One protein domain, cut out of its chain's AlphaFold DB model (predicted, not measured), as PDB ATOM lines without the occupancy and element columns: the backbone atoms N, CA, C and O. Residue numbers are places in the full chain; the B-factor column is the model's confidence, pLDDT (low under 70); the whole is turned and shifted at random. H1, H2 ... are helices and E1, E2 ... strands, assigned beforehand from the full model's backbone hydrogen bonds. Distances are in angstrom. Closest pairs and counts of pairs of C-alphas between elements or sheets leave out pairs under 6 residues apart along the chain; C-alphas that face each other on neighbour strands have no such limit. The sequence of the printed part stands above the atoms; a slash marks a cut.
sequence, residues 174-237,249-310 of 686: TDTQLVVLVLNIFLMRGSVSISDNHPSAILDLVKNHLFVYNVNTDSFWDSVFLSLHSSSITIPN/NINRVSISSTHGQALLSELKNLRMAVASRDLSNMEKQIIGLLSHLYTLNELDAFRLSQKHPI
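AT A GLANCE: This is residues 174 to 237 and 249 to 310 of the 686 residues of the protein "Protein MGA2" of Zancudomyces culisetae (UniProt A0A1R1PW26). Four helices with similar lines form a loose, diamond-like group: the hairpin of H4 and H5 is its best-formed part, H1 is beside H5, and H3 is at the opposite corner from H5. Beyond one end of this group is a small two-stranded sheet, E1 and E2, with H2 close to E1, while the short H6 comes near H1 and H2. The 126 printed residues follow the order H1 H2 H3 E1 E2 H4 H5 H6; the sheet, E1 - E2, is antiparallel, and the class is mostly helix. The whole is compact, with a radius of gyration of the C-alphas of 14.2 A and spans of 45 by 35 by 25 A.

IN THESE COORDINATES: The sheet has E1, residues 232 to 235, 9.7 A long, and E2, residues 249 to 251, 6.0 A. H2 is residues 200 to 208, 11.9 A, and H3 is residues 218 to 226, 12.2 A. H4, the longest helix, is residues 258 to 275 and measures 26.1 A; H5 is residues 279 to 295, 24.1 A. H1, residues 174 to 187, runs 19.6 A from C-alpha 174 at (-17.245, -18.866, -6.534). H6, residues 301 to 304, spans 4.9 A and ends at C-alpha 304, (-32.552, -16.177, -13.844).

HOW THE PARTS SIT: E1 and E2 are antiparallel at 153 degrees, with N 233 and O 250 within hydrogen-bond range at 3.0 A, and N 250 and O 233 at 2.9 A. Residues 191 to 192 also pair antiparallel with residues 250 to 251 of E2. The closest C-alphas of H2 and E1 are those of Leu 205 and Ile 235, 6.8 A apart. H4 and H5 are a helical hairpin and touch, closest at the C-alphas of Ala 273 and Met 282, 5.6 A, with a shallow tilt of 22 degrees, opposite ways. H1 touches H5, closest at the C-alphas of Val 182 and Ile 286, 7.2 A, with a shallow tilt of 19 degrees, the same way. H3 and H4 are close but not clearly touching, closest at the C-alphas of Phe 225 and Leu 264, 7.3 A. H3 and H5 are apart. H1 and H6 are close but not clearly touching, closest at the C-alphas of Ile 185 and Arg 303, 6.2 A; H2 and H6 are near each other. In H1 to H5 every O i to N i+4 pair is within hydrogen-bond range; H6 is too short for one.

THE WHOLE: The C-alphas farthest apart are those of Asp 196 and Ser 276, at 45.8 A. Residues 238 to 248 are not printed, and C-alphas 237 and 249 are 10.8 A apart across the cut. The link from H1 to H2, 12 residues, is long. The mean pLDDT of the printed part is 77.3; it is under 70 at residues 191 to 213, 229 to 237, 249 to 251, 254 and 310.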
ATOM      1  N   THR A 174     -15.778 -18.969  -6.556       82.88
ATOM      2  CA  THR A 174     -17.245 -18.866  -6.534       82.88
ATOM      3  C   THR A 174     -17.729 -17.464  -6.920       82.88
ATOM      4  O   THR A 174     -18.793 -17.321  -7.522       82.88
ATOM      5  N   ASP A 175     -16.897 -16.451  -6.677       85.94
ATOM      6  CA  ASP A 175     -16.984 -15.111  -7.256       85.94
ATOM      7  C   ASP A 175     -16.925 -15.153  -8.793       85.94
ATOM      8  O   ASP A 175     -17.803 -14.621  -9.479       85.94
ATOM      9  N   THR A 176     -15.949 -15.872  -9.351       85.88
ATOM     10  CA  THR A 176     -15.808 -16.040 -10.800       85.88
ATOM     11  C   THR A 176     -16.933 -16.880 -11.403       85.88
ATOM     12  O   THR A 176     -17.434 -16.506 -12.458       85.88
ATOM     13  N   GLN A 177     -17.420 -17.934 -10.732       86.50
ATOM     14  CA  GLN A 177     -18.584 -18.715 -11.180       86.50
ATOM     15  C   GLN A 177     -19.863 -17.863 -11.206       86.50
ATOM     16  O   GLN A 177     -20.657 -17.975 -12.145       86.50
ATOM     17  N   LEU A 178     -20.056 -16.989 -10.210       90.69
ATOM     18  CA  LEU A 178     -21.172 -16.043 -10.185       90.69
ATOM     19  C   LEU A 178     -21.094 -15.091 -11.382       90.69
ATOM     20  O   LEU A 178     -22.067 -14.970 -12.124       90.69
ATOM     21  N   VAL A 179     -19.942 -14.452 -11.605       90.62
ATOM     22  CA  VAL A 179     -19.766 -13.520 -12.728       90.62
ATOM     23  C   VAL A 179     -19.875 -14.232 -14.078       90.62
ATOM     24  O   VAL A 179     -20.533 -13.710 -14.973       90.62
ATOM     25  N   VAL A 180     -19.334 -15.446 -14.225       88.69
ATOM     26  CA  VAL A 180     -19.543 -16.299 -15.409       88.69
ATOM     27  C   VAL A 180     -21.038 -16.508 -15.661       88.69
ATOM     28  O   VAL A 180     -21.495 -16.313 -16.787       88.69
ATOM     29  N   LEU A 181     -21.831 -16.867 -14.648       89.44
ATOM     30  CA  LEU A 181     -23.267 -17.097 -14.830       89.44
ATOM     31  C   LEU A 181     -24.025 -15.800 -15.173       89.44
ATOM     32  O   LEU A 181     -24.817 -15.799 -16.116       89.44
ATOM     33  N   VAL A 182     -23.731 -14.683 -14.494       91.44
ATOM     34  CA  VAL A 182     -24.311 -13.358 -14.806       91.44
ATOM     35  C   VAL A 182     -23.977 -12.922 -16.234       91.44
ATOM     36  O   VAL A 182     -24.851 -12.431 -16.945       91.44
ATOM     37  N   LEU A 183     -22.736 -13.121 -16.686       89.25
ATOM     38  CA  LEU A 183     -22.311 -12.717 -18.025       89.25
ATOM     39  C   LEU A 183     -22.868 -13.630 -19.120       89.25
ATOM     40  O   LEU A 183     -23.235 -13.124 -20.174       89.25
ATOM     41  N   ASN A 184     -23.034 -14.933 -18.877       85.56
ATOM     42  CA  ASN A 184     -23.782 -15.790 -19.802       85.56
ATOM     43  C   ASN A 184     -25.260 -15.346 -19.890       85.56
ATOM     44  O   ASN A 184     -25.804 -15.252 -20.987       85.56
ATOM     45  N   ILE A 185     -25.897 -14.962 -18.776       86.12
ATOM     46  CA  ILE A 185     -27.258 -14.387 -18.775       86.12
ATOM     47  C   ILE A 185     -27.317 -13.061 -19.559       86.12
ATOM     48  O   ILE A 185     -28.217 -12.871 -20.377       86.12
ATOM     49  N   PHE A 186     -26.321 -12.187 -19.399       86.50
ATOM     50  CA  PHE A 186     -26.165 -10.956 -20.183       86.50
ATOM     51  C   PHE A 186     -25.921 -11.211 -21.683       86.50
ATOM     52  O   PHE A 186     -26.377 -10.446 -22.535       86.50
ATOM     53  N   LEU A 187     -25.219 -12.286 -22.039       81.94
ATOM     54  CA  LEU A 187     -25.017 -12.691 -23.431       81.94
ATOM     55  C   LEU A 187     -26.278 -13.331 -24.044       81.94
ATOM     56  O   LEU A 187     -26.444 -13.266 -25.261       81.94
ATOM     57  N   MET A 188     -27.212 -13.833 -23.226       77.00
ATOM     58  CA  MET A 188     -28.546 -14.325 -23.624       77.00
ATOM     59  C   MET A 188     -29.646 -13.238 -23.650       77.00
ATOM     60  O   MET A 188     -30.824 -13.553 -23.853       77.00
ATOM     61  N   ARG A 189     -29.296 -11.960 -23.451       78.31
ATOM     62  CA  ARG A 189     -30.245 -10.830 -23.390       78.31
ATOM     63  C   ARG A 189     -30.940 -10.515 -24.727       78.31
ATOM     64  O   ARG A 189     -30.516 -10.981 -25.791       78.31
ATOM     65  N   GLY A 190     -31.966  -9.671 -24.665       73.31
ATOM     66  CA  GLY A 190     -32.733  -9.172 -25.810       73.31
ATOM     67  C   GLY A 190     -34.180  -9.671 -25.831       73.31
ATOM     68  O   GLY A 190     -34.491 -10.736 -25.291       73.31
ATOM     69  N   SER A 191     -35.060  -8.905 -26.470       65.56
ATOM     70  CA  SER A 191     -36.493  -9.188 -26.579       65.56
ATOM     71  C   SER A 191     -36.850  -9.780 -27.947       65.56
ATOM     72  O   SER A 191     -36.292  -9.408 -28.980       65.56
ATOM     73  N   VAL A 192     -37.796 -10.723 -27.965       60.22
ATOM     74  CA  VAL A 192     -38.373 -11.255 -29.208       60.22
ATOM     75  C   VAL A 192     -39.564 -10.377 -29.585       60.22
ATOM     76  O   VAL A 192     -40.508 -10.252 -28.807       60.22
ATOM     77  N   SER A 193     -39.537  -9.761 -30.768       49.47
ATOM     78  CA  SER A 193     -40.709  -9.057 -31.304       49.47
ATOM     79  C   SER A 193     -41.763 -10.078 -31.736       49.47
ATOM     80  O   SER A 193     -41.516 -10.860 -32.652       49.47
ATOM     81  N   ILE A 194     -42.908 -10.080 -31.056       42.66
ATOM     82  CA  ILE A 194     -43.951 -11.104 -31.189       42.66
ATOM     83  C   ILE A 194     -44.705 -10.957 -32.519       42.66
ATOM     84  O   ILE A 194     -45.205  -9.876 -32.831       42.66
ATOM     85  N   SER A 195     -44.866 -12.069 -33.239       39.50
ATOM     86  CA  SER A 195     -46.049 -12.326 -34.076       39.50
ATOM     87  C   SER A 195     -46.816 -13.533 -33.536       39.50
ATOM     88  O   SER A 195     -48.017 -13.448 -33.309       39.50
ATOM     89  N   ASP A 196     -46.090 -14.610 -33.224       35.69
ATOM     90  CA  ASP A 196     -46.645 -15.900 -32.824       35.69
ATOM     91  C   ASP A 196     -46.006 -16.413 -31.525       35.69
ATOM     92  O   ASP A 196     -44.830 -16.170 -31.233       35.69
ATOM     93  N   ASN A 197     -46.796 -17.138 -30.731       45.59
ATOM     94  CA  ASN A 197     -46.368 -17.717 -29.460       45.59
ATOM     95  C   ASN A 197     -45.242 -18.737 -29.662       45.59
ATOM     96  O   ASN A 197     -45.506 -19.800 -30.216       45.59
ATOM     97  N   HIS A 198     -44.051 -18.511 -29.095       50.28
ATOM     98  CA  HIS A 198     -43.201 -19.634 -28.683       50.28
ATOM     99  C   HIS A 198     -42.055 -19.261 -27.719       50.28
ATOM    100  O   HIS A 198     -41.202 -18.443 -28.064       50.28
ATOM    101  N   PRO A 199     -41.900 -19.975 -26.584       54.75
ATOM    102  CA  PRO A 199     -40.647 -19.977 -25.827       54.75
ATOM    103  C   PRO A 199     -39.503 -20.719 -26.551       54.75
ATOM    104  O   PRO A 199     -38.369 -20.677 -26.077       54.75
ATOM    105  N   SER A 200     -39.758 -21.381 -27.693       56.28
ATOM    106  CA  SER A 200     -38.729 -22.123 -28.440       56.28
ATOM    107  C   SER A 200     -37.606 -21.224 -28.952       56.28
ATOM    108  O   SER A 200     -36.458 -21.621 -28.846       56.28
ATOM    109  N   ALA A 201     -37.883 -19.993 -29.398       58.12
ATOM    110  CA  ALA A 201     -36.831 -19.078 -29.853       58.12
ATOM    111  C   ALA A 201     -35.840 -18.732 -28.724       58.12
ATOM    112  O   ALA A 201     -34.629 -18.801 -28.914       58.12
ATOM    113  N   ILE A 202     -36.332 -18.429 -27.518       60.19
ATOM    114  CA  ILE A 202     -35.458 -18.190 -26.358       60.19
ATOM    115  C   ILE A 202     -34.736 -19.488 -25.971       60.19
ATOM    116  O   ILE A 202     -33.533 -19.467 -25.731       60.19
ATOM    117  N   LEU A 203     -35.426 -20.630 -25.971       59.59
ATOM    118  CA  LEU A 203     -34.825 -21.934 -25.678       59.59
ATOM    119  C   LEU A 203     -33.729 -22.327 -26.689       59.59
ATOM    120  O   LEU A 203     -32.715 -22.894 -26.292       59.59
ATOM    121  N   ASP A 204     -33.895 -22.004 -27.968       58.84
ATOM    122  CA  ASP A 204     -32.935 -22.285 -29.038       58.84
ATOM    123  C   ASP A 204     -31.759 -21.302 -29.017       58.84
ATOM    124  O   ASP A 204     -30.637 -21.704 -29.329       58.84
ATOM    125  N   LEU A 205     -31.955 -20.063 -28.542       62.66
ATOM    126  CA  LEU A 205     -30.838 -19.210 -28.133       62.66
ATOM    127  C   LEU A 205     -30.036 -19.891 -27.016       62.66
ATOM    128  O   LEU A 205     -28.822 -19.988 -27.145       62.66
ATOM    129  N   VAL A 206     -30.688 -20.398 -25.957       59.84
ATOM    130  CA  VAL A 206     -29.997 -21.071 -24.836       59.84
ATOM    131  C   VAL A 206     -29.260 -22.337 -25.297       59.84
ATOM    132  O   VAL A 206     -28.098 -22.511 -24.945       59.84
ATOM    133  N   LYS A 207     -29.877 -23.197 -26.123       58.72
ATOM    134  CA  LYS A 207     -29.232 -24.411 -26.676       58.72
ATOM    135  C   LYS A 207     -27.965 -24.095 -27.475       58.72
ATOM    136  O   LYS A 207     -26.994 -24.839 -27.391       58.72
ATOM    137  N   ASN A 208     -27.998 -23.025 -28.269       55.41
ATOM    138  CA  ASN A 208     -26.881 -22.606 -29.117       55.41
ATOM    139  C   ASN A 208     -25.919 -21.636 -28.406       55.41
ATOM    140  O   ASN A 208     -24.909 -21.238 -28.991       55.41
ATOM    141  N   HIS A 209     -26.206 -21.236 -27.163       63.81
ATOM    142  CA  HIS A 209     -25.375 -20.293 -26.432       63.81
ATOM    143  C   HIS A 209     -24.071 -20.962 -25.997       63.81
ATOM    144  O   HIS A 209     -24.046 -21.815 -25.107       63.81
ATOM    145  N   LEU A 210     -22.957 -20.538 -26.593       57.66
ATOM    146  CA  LEU A 210     -21.644 -21.023 -26.199       57.66
ATOM    147  C   LEU A 210     -21.307 -20.484 -24.800       57.66
ATOM    148  O   LEU A 210     -20.922 -19.327 -24.646       57.66
ATOM    149  N   PHE A 211     -21.471 -21.322 -23.774       63.94
ATOM    150  CA  PHE A 211     -21.018 -21.001 -22.423       63.94
ATOM    151  C   PHE A 211     -19.527 -20.657 -22.448       63.94
ATOM    152  O   PHE A 211     -18.713 -21.447 -22.929       63.94
ATOM    153  N   VAL A 212     -19.167 -19.489 -21.911       61.75
ATOM    154  CA  VAL A 212     -17.763 -19.081 -21.761       61.75
ATOM    155  C   VAL A 212     -17.373 -19.115 -20.287       61.75
ATOM    156  O   VAL A 212     -18.160 -18.729 -19.426       61.75
ATOM    157  N   TYR A 213     -16.163 -19.605 -20.010       66.81
ATOM    158  CA  TYR A 213     -15.762 -20.103 -18.688       66.81
ATOM    159  C   TYR A 213     -14.643 -19.301 -18.003       66.81
ATOM    160  O   TYR A 213     -14.283 -19.624 -16.876       66.81
ATOM    161  N   ASN A 214     -14.046 -18.300 -18.665       75.19
ATOM    162  CA  ASN A 214     -12.830 -17.643 -18.170       75.19
ATOM    163  C   ASN A 214     -12.947 -16.111 -18.122       75.19
ATOM    164  O   ASN A 214     -12.592 -15.408 -19.066       75.19
ATOM    165  N   VAL A 215     -13.393 -15.597 -16.974       81.56
ATOM    166  CA  VAL A 215     -13.455 -14.152 -16.672       81.56
ATOM    167  C   VAL A 215     -12.081 -13.496 -16.483       81.56
ATOM    168  O   VAL A 215     -12.008 -12.274 -16.398       81.56
ATOM    169  N   ASN A 216     -10.991 -14.267 -16.444       78.62
ATOM    170  CA  ASN A 216      -9.638 -13.749 -16.199       78.62
ATOM    171  C   ASN A 216      -8.873 -13.407 -17.492       78.62
ATOM    172  O   ASN A 216      -7.719 -12.992 -17.428       78.62
ATOM    173  N   THR A 217      -9.482 -13.601 -18.668       82.38
ATOM    174  CA  THR A 217      -8.863 -13.309 -19.972       82.38
ATOM    175  C   THR A 217      -9.507 -12.113 -20.659       82.38
ATOM    176  O   THR A 217     -10.724 -12.079 -20.837       82.38
ATOM    177  N   ASP A 218      -8.685 -11.174 -21.127       83.62
ATOM    178  CA  ASP A 218      -9.136  -9.966 -21.830       83.62
ATOM    179  C   ASP A 218     -10.008 -10.280 -23.056       83.62
ATOM    180  O   ASP A 218     -11.074  -9.696 -23.214       83.62
ATOM    181  N   SER A 219      -9.635 -11.297 -23.839       81.56
ATOM    182  CA  SER A 219     -10.377 -11.753 -25.024       81.56
ATOM    183  C   SER A 219     -11.811 -12.224 -24.739       81.56
ATOM    184  O   SER A 219     -12.661 -12.181 -25.631       81.56
ATOM    185  N   PHE A 220     -12.112 -12.653 -23.509       83.38
ATOM    186  CA  PHE A 220     -13.487 -12.930 -23.088       83.38
ATOM    187  C   PHE A 220     -14.262 -11.631 -22.844       83.38
ATOM    188  O   PHE A 220     -15.381 -11.483 -23.330       83.38
ATOM    189  N   TRP A 221     -13.670 -10.662 -22.144       85.75
ATOM    190  CA  TRP A 221     -14.312  -9.363 -21.944       85.75
ATOM    191  C   TRP A 221     -14.532  -8.629 -23.263       85.75
ATOM    192  O   TRP A 221     -15.579  -8.018 -23.451       85.75
ATOM    193  N   ASP A 222     -13.598  -8.747 -24.201       83.75
ATOM    194  CA  ASP A 222     -13.727  -8.158 -25.528       83.75
ATOM    195  C   ASP A 222     -14.888  -8.792 -26.317       83.75
ATOM    196  O   ASP A 222     -15.634  -8.067 -26.972       83.75
ATOM    197  N   SER A 223     -15.145 -10.104 -26.190       81.06
ATOM    198  CA  SER A 223     -16.335 -10.728 -26.798       81.06
ATOM    199  C   SER A 223     -17.645 -10.293 -26.118       81.06
ATOM    200  O   SER A 223     -18.637 -10.020 -26.802       81.06
ATOM    201  N   VAL A 224     -17.639 -10.104 -24.793       83.75
ATOM    202  CA  VAL A 224     -18.764  -9.520 -24.041       83.75
ATOM    203  C   VAL A 224     -19.042  -8.077 -24.484       83.75
ATOM    204  O   VAL A 224     -20.203  -7.732 -24.723       83.75
ATOM    205  N   PHE A 225     -18.014  -7.246 -24.674       86.12
ATOM    206  CA  PHE A 225     -18.159  -5.877 -25.179       86.12
ATOM    207  C   PHE A 225     -18.589  -5.834 -26.653       86.12
ATOM    208  O   PHE A 225     -19.440  -5.020 -27.018       86.12
ATOM    209  N   LEU A 226     -18.086  -6.729 -27.506       79.00
ATOM    210  CA  LEU A 226     -18.559  -6.869 -28.888       79.00
ATOM    211  C   LEU A 226     -20.053  -7.232 -28.937       79.00
ATOM    212  O   LEU A 226     -20.772  -6.702 -29.781       79.00
ATOM    213  N   SER A 227     -20.564  -8.008 -27.971       75.56
ATOM    214  CA  SER A 227     -22.000  -8.327 -27.877       75.56
ATOM    215  C   SER A 227     -22.921  -7.114 -27.669       75.56
ATOM    216  O   SER A 227     -24.127  -7.243 -27.875       75.56
ATOM    217  N   LEU A 228     -22.407  -5.951 -27.238       75.00
ATOM    218  CA  LEU A 228     -23.164  -4.688 -27.140       75.00
ATOM    219  C   LEU A 228     -23.286  -3.946 -28.480       75.00
ATOM    220  O   LEU A 228     -24.144  -3.074 -28.625       75.00
ATOM    221  N   HIS A 229     -22.442  -4.287 -29.454       67.19
ATOM    222  CA  HIS A 229     -22.432  -3.659 -30.772       67.19
ATOM    223  C   HIS A 229     -23.413  -4.339 -31.746       67.19
ATOM    224  O   HIS A 229     -23.848  -3.704 -32.704       67.19
ATOM    225  N   SER A 230     -23.819  -5.589 -31.486       63.56
ATOM    226  CA  SER A 230     -24.897  -6.267 -32.214       63.56
ATOM    227  C   SER A 230     -26.279  -5.922 -31.638       63.56
ATOM    228  O   SER A 230     -26.677  -6.395 -30.572       63.56
ATOM    229  N   SER A 231     -27.036  -5.108 -32.378       58.91
ATOM    230  CA  SER A 231     -28.431  -4.747 -32.077       58.91
ATOM    231  C   SER A 231     -29.445  -5.857 -32.385       58.91
ATOM    232  O   SER A 231     -30.610  -5.739 -32.008       58.91
ATOM    233  N   SER A 232     -29.026  -6.938 -33.047       58.69
ATOM    234  CA  SER A 232     -29.861  -8.113 -33.288       58.69
ATOM    235  C   SER A 232     -29.068  -9.421 -33.256       58.69
ATOM    236  O   SER A 232     -27.870  -9.454 -33.545       58.69
ATOM    237  N   ILE A 233     -29.758 -10.514 -32.917       63.06
ATOM    238  CA  ILE A 233     -29.330 -11.887 -33.218       63.06
ATOM    239  C   ILE A 233     -30.428 -12.560 -34.041       63.06
ATOM    240  O   ILE A 233     -31.577 -12.640 -33.608       63.06
ATOM    241  N   THR A 234     -30.050 -13.073 -35.210       57.56
ATOM    242  CA  THR A 234     -30.842 -14.009 -36.016       57.56
ATOM    243  C   THR A 234     -30.612 -15.430 -35.509       57.56
ATOM    244  O   THR A 234     -29.486 -15.927 -35.608       57.56
ATOM    245  N   ILE A 235     -31.643 -16.106 -35.002       57.31
ATOM    246  CA  ILE A 235     -31.541 -17.539 -34.692       57.31
ATOM    247  C   ILE A 235     -31.830 -18.346 -35.969       57.31
ATOM    248  O   ILE A 235     -32.904 -18.173 -36.548       57.31
ATOM    249  N   PRO A 236     -30.931 -19.240 -36.424       49.53
ATOM    250  CA  PRO A 236     -31.261 -20.184 -37.483       49.53
ATOM    251  C   PRO A 236     -32.256 -21.225 -36.949       49.53
ATOM    252  O   PRO A 236     -31.941 -21.980 -36.029       49.53
ATOM    253  N   ASN A 237     -33.461 -21.270 -37.521       50.66
ATOM    254  CA  ASN A 237     -34.494 -22.236 -37.142       50.66
ATOM    255  C   ASN A 237     -34.029 -23.674 -37.449       50.66
ATOM    256  O   ASN A 237     -33.756 -24.006 -38.603       50.66
ATOM    257  N   ASN A 249     -35.857 -12.873 -34.960       60.81
ATOM    258  CA  ASN A 249     -34.941 -11.796 -34.611       60.81
ATOM    259  C   ASN A 249     -35.101 -11.458 -33.127       60.81
ATOM    260  O   ASN A 249     -36.148 -10.966 -32.700       60.81
ATOM    261  N   ILE A 250     -34.048 -11.681 -32.343       66.38
ATOM    262  CA  ILE A 250     -33.927 -11.086 -31.012       66.38
ATOM    263  C   ILE A 250     -33.412  -9.665 -31.198       66.38
ATOM    264  O   ILE A 250     -32.288  -9.478 -31.667       66.38
ATOM    265  N   ASN A 251     -34.208  -8.677 -30.802       68.62
ATOM    266  CA  ASN A 251     -33.799  -7.279 -30.766       68.62
ATOM    267  C   ASN A 251     -33.031  -7.000 -29.469       68.62
ATOM    268  O   ASN A 251     -33.363  -7.530 -28.407       68.62
ATOM    269  N   ARG A 252     -31.994  -6.166 -29.556       74.69
ATOM    270  CA  ARG A 252     -31.147  -5.773 -28.427       74.69
ATOM    271  C   ARG A 252     -30.981  -4.272 -28.368       74.69
ATOM    272  O   ARG A 252     -30.789  -3.614 -29.392       74.69
ATOM    273  N   VAL A 253     -30.955  -3.744 -27.152       73.00
ATOM    274  CA  VAL A 253     -30.573  -2.356 -26.904       73.00
ATOM    275  C   VAL A 253     -29.139  -2.115 -27.382       73.00
ATOM    276  O   VAL A 253     -28.188  -2.755 -26.927       73.00
ATOM    277  N   SER A 254     -28.990  -1.185 -28.327       68.56
ATOM    278  CA  SER A 254     -27.703  -0.834 -28.923       68.56
ATOM    279  C   SER A 254     -26.843  -0.002 -27.972       68.56
ATOM    280  O   SER A 254     -27.339   0.842 -27.217       68.56
ATOM    281  N   ILE A 255     -25.524  -0.157 -28.092       73.81
ATOM    282  CA  ILE A 255     -24.523   0.654 -27.381       73.81
ATOM    283  C   ILE A 255     -24.637   2.169 -27.651       73.81
ATOM    284  O   ILE A 255     -24.148   2.969 -26.863       73.81
ATOM    285  N   SER A 256     -25.302   2.586 -28.734       72.62
ATOM    286  CA  SER A 256     -25.575   3.998 -29.049       72.62
ATOM    287  C   SER A 256     -26.675   4.640 -28.190       72.62
ATOM    288  O   SER A 256     -26.834   5.858 -28.221       72.62
ATOM    289  N   SER A 257     -27.433   3.852 -27.424       80.38
ATOM    290  CA  SER A 257     -28.447   4.354 -26.491       80.38
ATOM    291  C   SER A 257     -27.854   4.715 -25.121       80.38
ATOM    292  O   SER A 257     -26.806   4.205 -24.723       80.38
ATOM    293  N   THR A 258     -28.565   5.543 -24.349       84.06
ATOM    294  CA  THR A 258     -28.207   5.873 -22.955       84.06
ATOM    295  C   THR A 258     -28.081   4.624 -22.077       84.06
ATOM    296  O   THR A 258     -27.098   4.474 -21.355       84.06
ATOM    297  N   HIS A 259     -29.029   3.690 -22.192       79.50
ATOM    298  CA  HIS A 259     -29.004   2.412 -21.478       79.50
ATOM    299  C   HIS A 259     -27.848   1.505 -21.936       79.50
ATOM    300  O   HIS A 259     -27.214   0.856 -21.111       79.50
ATOM    301  N   GLY A 260     -27.515   1.501 -23.232       82.50
ATOM    302  CA  GLY A 260     -26.362   0.773 -23.769       82.50
ATOM    303  C   GLY A 260     -25.019   1.302 -23.255       82.50
ATOM    304  O   GLY A 260     -24.126   0.512 -22.947       82.50
ATOM    305  N   GLN A 261     -24.886   2.622 -23.085       84.19
ATOM    306  CA  GLN A 261     -23.720   3.233 -22.434       84.19
ATOM    307  C   GLN A 261     -23.663   2.920 -20.930       84.19
ATOM    308  O   GLN A 261     -22.582   2.627 -20.423       84.19
ATOM    309  N   ALA A 262     -24.804   2.903 -20.231       87.75
ATOM    310  CA  ALA A 262     -24.863   2.513 -18.820       87.75
ATOM    311  C   ALA A 262     -24.436   1.044 -18.607       87.75
ATOM    312  O   ALA A 262     -23.575   0.762 -17.770       87.75
ATOM    313  N   LEU A 263     -24.944   0.119 -19.433       88.88
ATOM    314  CA  LEU A 263     -24.510  -1.284 -19.456       88.88
ATOM    315  C   LEU A 263     -23.005  -1.417 -19.746       88.88
ATOM    316  O   LEU A 263     -22.320  -2.213 -19.103       88.88
ATOM    317  N   LEU A 264     -22.464  -0.616 -20.673       89.50
ATOM    318  CA  LEU A 264     -21.027  -0.591 -20.966       89.50
ATOM    319  C   LEU A 264     -20.193  -0.118 -19.762       89.50
ATOM    320  O   LEU A 264     -19.129  -0.691 -19.513       89.50
ATOM    321  N   SER A 265     -20.635   0.908 -19.024       90.81
ATOM    322  CA  SER A 265     -19.932   1.349 -17.810       90.81
ATOM    323  C   SER A 265     -19.980   0.296 -16.704       90.81
ATOM    324  O   SER A 265     -18.942   0.005 -16.112       90.81
ATOM    325  N   GLU A 266     -21.134  -0.340 -16.488       92.94
ATOM    326  CA  GLU A 266     -21.297  -1.347 -15.437       92.94
ATOM    327  C   GLU A 266     -20.420  -2.585 -15.703       92.94
ATOM    328  O   GLU A 266     -19.757  -3.085 -14.798       92.94
ATOM    329  N   LEU A 267     -20.317  -3.029 -16.965       92.00
ATOM    330  CA  LEU A 267     -19.413  -4.113 -17.375       92.00
ATOM    331  C   LEU A 267     -17.928  -3.762 -17.215       92.00
ATOM    332  O   LEU A 267     -17.139  -4.614 -16.805       92.00
ATOM    333  N   LYS A 268     -17.519  -2.525 -17.535       92.00
ATOM    334  CA  LYS A 268     -16.128  -2.071 -17.346       92.00
ATOM    335  C   LYS A 268     -15.752  -2.066 -15.866       92.00
ATOM    336  O   LYS A 268     -14.700  -2.583 -15.498       92.00
ATOM    337  N   ASN A 269     -16.636  -1.546 -15.021       93.12
ATOM    338  CA  ASN A 269     -16.467  -1.568 -13.572       93.12
ATOM    339  C   ASN A 269     -16.481  -3.003 -13.018       93.12
ATOM    340  O   ASN A 269     -15.686  -3.318 -12.137       93.12
ATOM    341  N   LEU A 270     -17.329  -3.892 -13.553       93.69
ATOM    342  CA  LEU A 270     -17.365  -5.306 -13.172       93.69
ATOM    343  C   LEU A 270     -16.051  -6.023 -13.527       93.69
ATOM    344  O   LEU A 270     -15.523  -6.738 -12.682       93.69
ATOM    345  N   ARG A 271     -15.469  -5.778 -14.713       91.69
ATOM    346  CA  ARG A 271     -14.127  -6.280 -15.085       91.69
ATOM    347  C   ARG A 271     -13.059  -5.829 -14.086       91.69
ATOM    348  O   ARG A 271     -12.233  -6.641 -13.679       91.69
ATOM    349  N   MET A 272     -13.101  -4.566 -13.652       89.56
ATOM    350  CA  MET A 272     -12.186  -4.052 -12.624       89.56
ATOM    351  C   MET A 272     -12.409  -4.723 -11.259       89.56
ATOM    352  O   MET A 272     -11.439  -5.134 -10.631       89.56
ATOM    353  N   ALA A 273     -13.663  -4.892 -10.826       90.12
ATOM    354  CA  ALA A 273     -14.003  -5.533  -9.552       90.12
ATOM    355  C   ALA A 273     -13.638  -7.030  -9.515       90.12
ATOM    356  O   ALA A 273     -13.229  -7.533  -8.471       90.12
ATOM    357  N   VAL A 274     -13.725  -7.729 -10.652       88.56
ATOM    358  CA  VAL A 274     -13.224  -9.106 -10.826       88.56
ATOM    359  C   VAL A 274     -11.701  -9.142 -10.722       88.56
ATOM    360  O   VAL A 274     -11.161  -9.942  -9.962       88.56
ATOM    361  N   ALA A 275     -11.001  -8.246 -11.425       86.38
ATOM    362  CA  ALA A 275      -9.540  -8.166 -11.377       86.38
ATOM    363  C   ALA A 275      -9.003  -7.834  -9.970       86.38
ATOM    364  O   ALA A 275      -7.919  -8.290  -9.609       86.38
ATOM    365  N   SER A 276      -9.761  -7.086  -9.159       86.19
ATOM    366  CA  SER A 276      -9.431  -6.793  -7.758       86.19
ATOM    367  C   SER A 276     -10.049  -7.762  -6.737       86.19
ATOM    368  O   SER A 276      -9.846  -7.561  -5.541       86.19
ATOM    369  N   ARG A 277     -10.829  -8.766  -7.174       85.12
ATOM    370  CA  ARG A 277     -11.646  -9.667  -6.330       85.12
ATOM    371  C   ARG A 277     -12.499  -8.950  -5.265       85.12
ATOM    372  O   ARG A 277     -12.713  -9.450  -4.163       85.12
ATOM    373  N   ASP A 278     -13.027  -7.772  -5.594       86.44
ATOM    374  CA  ASP A 278     -13.881  -6.993  -4.692       86.44
ATOM    375  C   ASP A 278     -15.338  -7.477  -4.759       86.44
ATOM    376  O   ASP A 278     -16.108  -7.078  -5.634       86.44
ATOM    377  N   LEU A 279     -15.729  -8.321  -3.800       87.06
ATOM    378  CA  LEU A 279     -17.090  -8.855  -3.666       87.06
ATOM    379  C   LEU A 279     -18.173  -7.773  -3.497       87.06
ATOM    380  O   LEU A 279     -19.301  -7.975  -3.945       87.06
ATOM    381  N   SER A 280     -17.861  -6.628  -2.883       88.56
ATOM    382  CA  SER A 280     -18.834  -5.552  -2.637       88.56
ATOM    383  C   SER A 280     -19.109  -4.750  -3.909       88.56
ATOM    384  O   SER A 280     -20.265  -4.475  -4.249       88.56
ATOM    385  N   ASN A 281     -18.060  -4.437  -4.675       90.75
ATOM    386  CA  ASN A 281     -18.227  -3.836  -5.995       90.75
ATOM    387  C   ASN A 281     -18.779  -4.845  -7.016       90.75
ATOM    388  O   ASN A 281     -19.618  -4.456  -7.826       90.75
ATOM    389  N   MET A 282     -18.433  -6.137  -6.938       92.44
ATOM    390  CA  MET A 282     -19.096  -7.174  -7.739       92.44
ATOM    391  C   MET A 282     -20.597  -7.272  -7.422       92.44
ATOM    392  O   MET A 282     -21.388  -7.244  -8.363       92.44
ATOM    393  N   GLU A 283     -21.026  -7.288  -6.148       94.69
ATOM    394  CA  GLU A 283     -22.461  -7.236  -5.791       94.69
ATOM    395  C   GLU A 283     -23.134  -6.022  -6.440       94.69
ATOM    396  O   GLU A 283     -24.132  -6.162  -7.149       94.69
ATOM    397  N   LYS A 284     -22.552  -4.833  -6.252       93.94
ATOM    398  CA  LYS A 284     -23.086  -3.579  -6.784       93.94
ATOM    399  C   LYS A 284     -23.235  -3.608  -8.310       93.94
ATOM    400  O   LYS A 284     -24.282  -3.210  -8.810       93.94
ATOM    401  N   GLN A 285     -22.210  -4.040  -9.051       95.38
ATOM    402  CA  GLN A 285     -22.224  -4.016 -10.521       95.38
ATOM    403  C   GLN A 285     -23.060  -5.148 -11.136       95.38
ATOM    404  O   GLN A 285     -23.681  -4.944 -12.177       95.38
ATOM    405  N   ILE A 286     -23.178  -6.306 -10.476       94.88
ATOM    406  CA  ILE A 286     -24.141  -7.347 -10.872       94.88
ATOM    407  C   ILE A 286     -25.581  -6.845 -10.686       94.88
ATOM    408  O   ILE A 286     -26.413  -7.034 -11.574       94.88
ATOM    409  N   ILE A 287     -25.874  -6.167  -9.568       94.12
ATOM    410  CA  ILE A 287     -27.190  -5.559  -9.316       94.12
ATOM    411  C   ILE A 287     -27.507  -4.484 -10.351       94.12
ATOM    412  O   ILE A 287     -28.592  -4.508 -10.930       94.12
ATOM    413  N   GLY A 288     -26.570  -3.572 -10.625       92.62
ATOM    414  CA  GLY A 288     -26.746  -2.547 -11.650       92.62
ATOM    415  C   GLY A 288     -27.016  -3.152 -13.027       92.62
ATOM    416  O   GLY A 288     -27.982  -2.767 -13.683       92.62
ATOM    417  N   LEU A 289     -26.233  -4.146 -13.450       92.69
ATOM    418  CA  LEU A 289     -26.396  -4.808 -14.746       92.69
ATOM    419  C   LEU A 289     -27.762  -5.497 -14.868       92.69
ATOM    420  O   LEU A 289     -28.486  -5.245 -15.832       92.69
ATOM    421  N   LEU A 290     -28.141  -6.333 -13.896       91.94
ATOM    422  CA  LEU A 290     -29.419  -7.056 -13.934       91.94
ATOM    423  C   LEU A 290     -30.622  -6.106 -13.807       91.94
ATOM    424  O   LEU A 290     -31.622  -6.317 -14.490       91.94
ATOM    425  N   SER A 291     -30.504  -5.019 -13.035       91.25
ATOM    426  CA  SER A 291     -31.532  -3.969 -12.963       91.25
ATOM    427  C   SER A 291     -31.752  -3.293 -14.319       91.25
ATOM    428  O   SER A 291     -32.896  -3.129 -14.736       91.25
ATOM    429  N   HIS A 292     -30.678  -2.957 -15.047       89.06
ATOM    430  CA  HIS A 292     -30.804  -2.407 -16.399       89.06
ATOM    431  C   HIS A 292     -31.484  -3.407 -17.345       89.06
ATOM    432  O   HIS A 292     -32.453  -3.036 -18.004       89.06
ATOM    433  N   LEU A 293     -31.059  -4.680 -17.379       88.06
ATOM    434  CA  LEU A 293     -31.711  -5.692 -18.229       88.06
ATOM    435  C   LEU A 293     -33.204  -5.872 -17.897       88.06
ATOM    436  O   LEU A 293     -34.013  -6.026 -18.812       88.06
ATOM    437  N   TYR A 294     -33.579  -5.806 -16.615       87.31
ATOM    438  CA  TYR A 294     -34.976  -5.844 -16.177       87.31
ATOM    439  C   TYR A 294     -35.770  -4.631 -16.691       87.31
ATOM    440  O   TYR A 294     -36.811  -4.809 -17.315       87.31
ATOM    441  N   THR A 295     -35.249  -3.404 -16.545       87.00
ATOM    442  CA  THR A 295     -35.914  -2.185 -17.071       87.00
ATOM    443  C   THR A 295     -36.053  -2.137 -18.596       87.00
ATOM    444  O   THR A 295     -36.836  -1.344 -19.113       87.00
ATOM    445  N   LEU A 296     -35.304  -2.972 -19.320       83.06
ATOM    446  CA  LEU A 296     -35.331  -3.073 -20.780       83.06
ATOM    447  C   LEU A 296     -36.206  -4.231 -21.294       83.06
ATOM    448  O   LEU A 296     -36.270  -4.444 -22.505       83.06
ATOM    449  N   ASN A 297     -36.855  -4.990 -20.402       81.88
ATOM    450  CA  ASN A 297     -37.531  -6.257 -20.708       81.88
ATOM    451  C   ASN A 297     -36.614  -7.257 -21.455       81.88
ATOM    452  O   ASN A 297     -37.054  -8.005 -22.328       81.88
ATOM    453  N   GLU A 298     -35.317  -7.264 -21.120       82.25
ATOM    454  CA  GLU A 298     -34.322  -8.213 -21.641       82.25
ATOM    455  C   GLU A 298     -33.989  -9.345 -20.637       82.25
ATOM    456  O   GLU A 298     -33.161 -10.213 -20.939       82.25
ATOM    457  N   LEU A 299     -34.620  -9.347 -19.452       84.50
ATOM    458  CA  LEU A 299     -34.407 -10.303 -18.360       84.50
ATOM    459  C   LEU A 299     -35.731 -10.908 -17.867       84.50
ATOM    460  O   LEU A 299     -36.592 -10.189 -17.373       84.50
ATOM    461  N   ASP A 300     -35.827 -12.239 -17.908       79.69
ATOM    462  CA  ASP A 300     -36.984 -13.013 -17.438       79.69
ATOM    463  C   ASP A 300     -36.582 -14.029 -16.364       79.69
ATOM    464  O   ASP A 300     -35.425 -14.460 -16.300       79.69
ATOM    465  N   ALA A 301     -37.561 -14.528 -15.604       78.00
ATOM    466  CA  ALA A 301     -37.367 -15.605 -14.631       78.00
ATOM    467  C   ALA A 301     -36.667 -16.847 -15.232       78.00
ATOM    468  O   ALA A 301     -35.783 -17.411 -14.594       78.00
ATOM    469  N   PHE A 302     -36.966 -17.216 -16.488       79.62
ATOM    470  CA  PHE A 302     -36.309 -18.327 -17.202       79.62
ATOM    471  C   PHE A 302     -34.806 -18.101 -17.469       79.62
ATOM    472  O   PHE A 302     -34.030 -19.055 -17.559       79.62
ATOM    473  N   ARG A 303     -34.370 -16.839 -17.589       82.94
ATOM    474  CA  ARG A 303     -32.946 -16.483 -17.672       82.94
ATOM    475  C   ARG A 303     -32.296 -16.510 -16.285       82.94
ATOM    476  O   ARG A 303     -31.155 -16.932 -16.161       82.94
ATOM    477  N   LEU A 304     -33.029 -16.135 -15.234       86.25
ATOM    478  CA  LEU A 304     -32.552 -16.177 -13.844       86.25
ATOM    479  C   LEU A 304     -32.526 -17.586 -13.224       86.25
ATOM    480  O   LEU A 304     -31.763 -17.816 -12.287       86.25
ATOM    481  N   SER A 305     -33.315 -18.531 -13.742       83.06
ATOM    482  CA  SER A 305     -33.277 -19.951 -13.365       83.06
ATOM    483  C   SER A 305     -32.174 -20.748 -14.076       83.06
ATOM    484  O   SER A 305     -32.087 -21.963 -13.901       83.06
ATOM    485  N   GLN A 306     -31.341 -20.101 -14.901       84.00
ATOM    486  CA  GLN A 306     -30.200 -20.757 -15.538       84.00
ATOM    487  C   GLN A 306     -29.157 -21.152 -14.490       84.00
ATOM    488  O   GLN A 306     -28.895 -20.422 -13.531       84.00
ATOM    489  N   LYS A 307     -28.559 -22.328 -14.681       85.69
ATOM    490  CA  LYS A 307     -27.606 -22.931 -13.745       85.69
ATOM    491  C   LYS A 307     -26.216 -22.959 -14.372       85.69
ATOM    492  O   LYS A 307     -26.074 -23.233 -15.560       85.69
ATOM    493  N   HIS A 308     -25.190 -22.663 -13.578       82.06
ATOM    494  CA  HIS A 308     -23.800 -22.633 -14.027       82.06
ATOM    495  C   HIS A 308     -23.417 -24.000 -14.632       82.06
ATOM    496  O   HIS A 308     -23.585 -25.011 -13.951       82.06
ATOM    497  N   PRO A 309     -22.900 -24.075 -15.873       70.62
ATOM    498  CA  PRO A 309     -22.761 -25.332 -16.623       70.62
ATOM    499  C   PRO A 309     -21.898 -26.400 -15.932       70.62
ATOM    500  O   PRO A 309     -22.085 -27.589 -16.169       70.62
ATOM    501  N   ILE A 310     -20.961 -25.984 -15.074       69.56
ATOM    502  CA  ILE A 310     -20.030 -26.878 -14.374       69.56
ATOM    503  C   ILE A 310     -20.576 -27.352 -13.018       69.56
ATOM    504  O   ILE A 310     -20.515 -28.538 -12.708       69.56
TER     505      ILE A 310